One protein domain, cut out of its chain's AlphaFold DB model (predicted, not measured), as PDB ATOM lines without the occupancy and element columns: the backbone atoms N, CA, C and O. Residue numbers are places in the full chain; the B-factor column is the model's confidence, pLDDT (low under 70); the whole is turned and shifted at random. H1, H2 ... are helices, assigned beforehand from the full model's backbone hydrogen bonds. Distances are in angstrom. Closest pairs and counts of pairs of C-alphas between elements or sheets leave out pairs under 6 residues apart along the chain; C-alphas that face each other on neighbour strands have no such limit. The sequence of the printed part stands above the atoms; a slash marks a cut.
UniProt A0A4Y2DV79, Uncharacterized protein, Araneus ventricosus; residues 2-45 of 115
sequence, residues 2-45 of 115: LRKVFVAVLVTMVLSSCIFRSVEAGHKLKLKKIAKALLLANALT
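What this domain is: This is residues 2 to 45 of the 115 residues of an uncharacterized protein of Araneus ventricosus (UniProt A0A4Y2DV79). Two long helices, H1 and then H2, make an open V, joined at its corner by a tight link, with the arms spreading apart toward the two ends of the printed part. The V is flat, spanning 37 by 31 by 6 A. The printed part has 44 residues and no named strand, and its class is all helix. It is only just extended, close to loose, with a radius of gyration of the C-alphas of 14.1 A.

Where its parts are: H1, the longest helix, holds residues 2 to 23 and runs 31.6 A from C-alpha 2 at (-4.803, -7.514, 63.990) to C-alpha 23 at (-0.788, -12.655, 33.029). H2 holds residues 27 to 45, 27.3 A long, and ends with C-alpha 45 at (19.545, -20.412, 49.237).

How they stand to each other: H1 and H2 are close but not clearly touching; their closest C-alphas, those of Val 23 and Lys 30, are 7.7 A apart. They run opposite ways at a steep tilt of 47 degrees. Every O i to N i+4 pair is within hydrogen-bond range in H1, and 13 of 15 in H2.

The domain as a whole: The two C-alphas farthest apart, those of Leu 2 and Lys 28, are 39.1 A apart. The printed part has no cut. Its mean pLDDT is 70.6, with residues 18 to 33 and 42 to 45 under 70.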
ATOM      1  N   LEU A   2      -3.813  -7.843  65.033       73.56
ATOM      2  CA  LEU A   2      -4.803  -7.514  63.990       73.56
ATOM      3  C   LEU A   2      -4.326  -6.523  62.906       73.56
ATOM      4  O   LEU A   2      -4.507  -6.774  61.723       73.56
ATOM      5  N   ARG A   3      -3.640  -5.435  63.289       76.62
ATOM      6  CA  ARG A   3      -3.127  -4.429  62.336       76.62
ATOM      7  C   ARG A   3      -2.078  -4.993  61.368       76.62
ATOM      8  O   ARG A   3      -2.066  -4.625  60.202       76.62
ATOM      9  N   LYS A   4      -1.226  -5.914  61.832       79.38
ATOM     10  CA  LYS A   4      -0.198  -6.558  60.994       79.38
ATOM     11  C   LYS A   4      -0.828  -7.543  60.007       79.38
ATOM     12  O   LYS A   4      -0.412  -7.595  58.857       79.38
ATOM     13  N   VAL A   5      -1.862  -8.264  60.444       85.25
ATOM     14  CA  VAL A   5      -2.634  -9.180  59.588       85.25
ATOM     15  C   VAL A   5      -3.403  -8.401  58.521       85.25
ATOM     16  O   VAL A   5      -3.365  -8.769  57.356       85.25
ATOM     17  N   PHE A   6      -4.018  -7.274  58.886       87.88
ATOM     18  CA  PHE A   6      -4.755  -6.431  57.943       87.88
ATOM     19  C   PHE A   6      -3.850  -5.840  56.852       87.88
ATOM     20  O   PHE A   6      -4.181  -5.889  55.670       87.88
ATOM     21  N   VAL A   7      -2.664  -5.353  57.235       87.88
ATOM     22  CA  VAL A   7      -1.664  -4.864  56.274       87.88
ATOM     23  C   VAL A   7      -1.164  -5.997  55.374       87.88
ATOM     24  O   VAL A   7      -1.052  -5.801  54.168       87.88
ATOM     25  N   ALA A   8      -0.923  -7.193  55.919       85.56
ATOM     26  CA  ALA A   8      -0.509  -8.343  55.118       85.56
ATOM     27  C   ALA A   8      -1.565  -8.732  54.068       85.56
ATOM     28  O   ALA A   8      -1.209  -8.974  52.919       85.56
ATOM     29  N   VAL A   9      -2.852  -8.727  54.432       87.81
ATOM     30  CA  VAL A   9      -3.964  -9.029  53.512       87.81
ATOM     31  C   VAL A   9      -4.097  -7.972  52.411       87.81
ATOM     32  O   VAL A   9      -4.295  -8.315  51.250       87.81
ATOM     33  N   LEU A  10      -3.933  -6.688  52.740       86.12
ATOM     34  CA  LEU A  10      -3.957  -5.623  51.732       86.12
ATOM     35  C   LEU A  10      -2.794  -5.746  50.740       86.12
ATOM     36  O   LEU A  10      -2.995  -5.622  49.533       86.12
ATOM     37  N   VAL A  11      -1.587  -6.039  51.229       86.19
ATOM     38  CA  VAL A  11      -0.400  -6.200  50.376       86.19
ATOM     39  C   VAL A  11      -0.547  -7.407  49.447       86.19
ATOM     40  O   VAL A  11      -0.260  -7.292  48.254       86.19
ATOM     41  N   THR A  12      -1.034  -8.548  49.945       84.38
ATOM     42  CA  THR A  12      -1.246  -9.738  49.105       84.38
ATOM     43  C   THR A  12      -2.344  -9.520  48.067       84.38
ATOM     44  O   THR A  12      -2.197  -9.968  46.929       84.38
ATOM     45  N   MET A  13      -3.403  -8.780  48.406       83.50
ATOM     46  CA  MET A  13      -4.485  -8.463  47.474       83.50
ATOM     47  C   MET A  13      -4.018  -7.536  46.338       83.50
ATOM     48  O   MET A  13      -4.297  -7.807  45.167       83.50
ATOM     49  N   VAL A  14      -3.238  -6.496  46.655       83.38
ATOM     50  CA  VAL A  14      -2.654  -5.595  45.646       83.38
ATOM     51  C   VAL A  14      -1.684  -6.355  44.739       83.38
ATOM     52  O   VAL A  14      -1.815  -6.285  43.517       83.38
ATOM     53  N   LEU A  15      -0.777  -7.156  45.308       77.50
ATOM     54  CA  LEU A  15       0.163  -7.976  44.533       77.50
ATOM     55  C   LEU A  15      -0.559  -8.951  43.597       77.50
ATOM     56  O   LEU A  15      -0.189  -9.058  42.430       77.50
ATOM     57  N   SER A  16      -1.619  -9.606  44.077       75.50
ATOM     58  CA  SER A  16      -2.449 -10.498  43.266       75.50
ATOM     59  C   SER A  16      -3.045  -9.761  42.061       75.50
ATOM     60  O   SER A  16      -2.862 -10.188  40.920       75.50
ATOM     61  N   SER A  17      -3.648  -8.586  42.274       72.19
ATOM     62  CA  SER A  17      -4.232  -7.779  41.189       72.19
ATOM     63  C   SER A  17      -3.202  -7.332  40.136       72.19
ATOM     64  O   SER A  17      -3.483  -7.344  38.933       72.19
ATOM     65  N   CYS A  18      -1.973  -7.014  40.561       66.38
ATOM     66  CA  CYS A  18      -0.874  -6.666  39.662       66.38
ATOM     67  C   CYS A  18      -0.391  -7.870  38.842       66.38
ATOM     68  O   CYS A  18      -0.025  -7.711  37.674       66.38
ATOM     69  N   ILE A  19      -0.398  -9.069  39.432       63.81
ATOM     70  CA  ILE A  19      -0.015 -10.314  38.760       63.81
ATOM     71  C   ILE A  19      -1.078 -10.710  37.728       63.81
ATOM     72  O   ILE A  19      -0.709 -11.029  36.600       63.81
ATOM     73  N   PHE A  20      -2.372 -10.603  38.050       63.03
ATOM     74  CA  PHE A  20      -3.461 -10.949  37.124       63.03
ATOM     75  C   PHE A  20      -3.469 -10.079  35.860       63.03
ATOM     76  O   PHE A  20      -3.426 -10.625  34.758       63.03
ATOM     77  N   ARG A  21      -3.367  -8.746  35.987       59.19
ATOM     78  CA  ARG A  21      -3.199  -7.846  34.821       59.19
ATOM     79  C   ARG A  21      -1.951  -8.157  33.998       59.19
ATOM     80  O   ARG A  21      -1.889  -7.930  32.797       59.19
ATOM     81  N   SER A  22      -0.926  -8.675  34.660       53.78
ATOM     82  CA  SER A  22       0.317  -9.082  34.029       53.78
ATOM     83  C   SER A  22       0.197 -10.404  33.254       53.78
ATOM     84  O   SER A  22       0.976 -10.616  32.322       53.78
ATOM     85  N   VAL A  23      -0.702 -11.311  33.626       55.47
ATOM     86  CA  VAL A  23      -0.788 -12.655  33.029       55.47
ATOM     87  C   VAL A  23      -1.451 -12.630  31.649       55.47
ATOM     88  O   VAL A  23      -0.987 -13.345  30.758       55.47
ATOM     89  N   GLU A  24      -2.425 -11.746  31.417       56.47
ATOM     90  CA  GLU A  24      -3.118 -11.635  30.119       56.47
ATOM     91  C   GLU A  24      -2.206 -11.177  28.965       56.47
ATOM     92  O   GLU A  24      -2.424 -11.557  27.819       56.47
ATOM     93  N   ALA A  25      -1.123 -10.444  29.241       54.41
ATOM     94  CA  ALA A  25      -0.266  -9.872  28.197       54.41
ATOM     95  C   ALA A  25       0.894 -10.777  27.711       54.41
ATOM     96  O   ALA A  25       1.695 -10.349  26.881       54.41
ATOM     97  N   GLY A  26       1.074 -12.007  28.219       54.19
ATOM     98  CA  GLY A  26       2.248 -12.799  27.813       54.19
ATOM     99  C   GLY A  26       2.483 -14.101  28.567       54.19
ATOM    100  O   GLY A  26       3.530 -14.287  29.195       54.19
ATOM    101  N   HIS A  27       1.535 -15.029  28.463       54.62
ATOM    102  CA  HIS A  27       1.520 -16.309  29.177       54.62
ATOM    103  C   HIS A  27       2.795 -17.171  28.990       54.62
ATOM    104  O   HIS A  27       3.218 -17.877  29.906       54.62
ATOM    105  N   LYS A  28       3.470 -17.101  27.829       55.72
ATOM    106  CA  LYS A  28       4.654 -17.939  27.519       55.72
ATOM    107  C   LYS A  28       5.992 -17.360  27.999       55.72
ATOM    108  O   LYS A  28       6.906 -18.112  28.338       55.72
ATOM    109  N   LEU A  29       6.130 -16.033  28.050       54.78
ATOM    110  CA  LEU A  29       7.382 -15.379  28.462       54.78
ATOM    111  C   LEU A  29       7.525 -15.326  29.989       54.78
ATOM    112  O   LEU A  29       8.646 -15.350  30.501       54.78
ATOM    113  N   LYS A  30       6.407 -15.295  30.725       59.44
ATOM    114  CA  LYS A  30       6.412 -15.203  32.192       59.44
ATOM    115  C   LYS A  30       6.714 -16.530  32.879       59.44
ATOM    116  O   LYS A  30       7.504 -16.518  33.813       59.44
ATOM    117  N   LEU A  31       6.241 -17.667  32.359       61.44
ATOM    118  CA  LEU A  31       6.629 -18.991  32.875       61.44
ATOM    119  C   LEU A  31       8.147 -19.208  32.822       61.44
ATOM    120  O   LEU A  31       8.741 -19.636  33.806       61.44
ATOM    121  N   LYS A  32       8.805 -18.813  31.721       63.62
ATOM    122  CA  LYS A  32      10.274 -18.872  31.615       63.62
ATOM    123  C   LYS A  32      10.972 -17.953  32.624       63.62
ATOM    124  O   LYS A  32      12.011 -18.326  33.159       63.62
ATOM    125  N   LYS A  33      10.427 -16.761  32.892       66.88
ATOM    126  CA  LYS A  33      10.984 -15.828  33.889       66.88
ATOM    127  C   LYS A  33      10.782 -16.326  35.323       66.88
ATOM    128  O   LYS A  33      11.714 -16.238  36.108       66.88
ATOM    129  N   ILE A  34       9.620 -16.895  35.636       72.12
ATOM    130  CA  ILE A  34       9.311 -17.476  36.951       72.12
ATOM    131  C   ILE A  34      10.172 -18.717  37.199       72.12
ATOM    132  O   ILE A  34      10.776 -18.829  38.259       72.12
ATOM    133  N   ALA A  35      10.319 -19.599  36.204       74.69
ATOM    134  CA  ALA A  35      11.211 -20.752  36.296       74.69
ATOM    135  C   ALA A  35      12.670 -20.327  36.528       74.69
ATOM    136  O   ALA A  35      13.330 -20.862  37.414       74.69
ATOM    137  N   LYS A  36      13.162 -19.315  35.797       73.25
ATOM    138  CA  LYS A  36      14.499 -18.742  36.030       73.25
ATOM    139  C   LYS A  36      14.635 -18.126  37.423       73.25
ATOM    140  O   LYS A  36      15.665 -18.316  38.058       73.25
ATOM    141  N   ALA A  37      13.614 -17.419  37.904       75.19
ATOM    142  CA  ALA A  37      13.620 -16.813  39.233       75.19
ATOM    143  C   ALA A  37      13.629 -17.868  40.349       75.19
ATOM    144  O   ALA A  37      14.388 -17.724  41.299       75.19
ATOM    145  N   LEU A  38      12.859 -18.951  40.213       77.25
ATOM    146  CA  LEU A  38      12.875 -20.085  41.146       77.25
ATOM    147  C   LEU A  38      14.230 -20.797  41.161       77.25
ATOM    148  O   LEU A  38      14.740 -21.134  42.225       77.25
ATOM    149  N   LEU A  39      14.839 -20.988  39.990       75.50
ATOM    150  CA  LEU A  39      16.151 -21.621  39.872       75.50
ATOM    151  C   LEU A  39      17.247 -20.746  40.504       75.50
ATOM    152  O   LEU A  39      18.081 -21.252  41.247       75.50
ATOM    153  N   LEU A  40      17.195 -19.426  40.291       73.56
ATOM    154  CA  LEU A  40      18.089 -18.464  40.944       73.56
ATOM    155  C   LEU A  40      17.860 -18.397  42.457       73.56
ATOM    156  O   LEU A  40      18.827 -18.373  43.209       73.56
ATOM    157  N   ALA A  41      16.610 -18.413  42.917       71.69
ATOM    158  CA  ALA A  41      16.294 -18.423  44.342       71.69
ATOM    159  C   ALA A  41      16.849 -19.683  45.025       71.69
ATOM    160  O   ALA A  41      17.497 -19.568  46.060       71.69
ATOM    161  N   ASN A  42      16.694 -20.860  44.408       67.88
ATOM    162  CA  ASN A  42      17.280 -22.108  44.908       67.88
ATOM    163  C   ASN A  42      18.817 -22.116  44.849       67.88
ATOM    164  O   ASN A  42      19.471 -22.663  45.734       67.88
ATOM    165  N   ALA A  43      19.415 -21.491  43.831       65.38
ATOM    166  CA  ALA A  43      20.866 -21.340  43.750       65.38
ATOM    167  C   ALA A  43      21.417 -20.410  44.848       65.38
ATOM    168  O   ALA A  43      22.513 -20.643  45.356       65.38
ATOM    169  N   LEU A  44      20.652 -19.386  45.235       61.19
ATOM    170  CA  LEU A  44      21.027 -18.416  46.266       61.19
ATOM    171  C   LEU A  44      20.776 -18.925  47.693       61.19
ATOM    172  O   LEU A  44      21.495 -18.529  48.607       61.19
ATOM    173  N   THR A  45      19.804 -19.815  47.912       62.22
ATOM    174  CA  THR A  45      19.545 -20.412  49.237       62.22
ATOM    175  C   THR A  45      20.503 -21.553  49.583       62.22
ATOM    176  O   THR A  45      20.701 -21.845  50.760       62.22
TER     177      THR A  45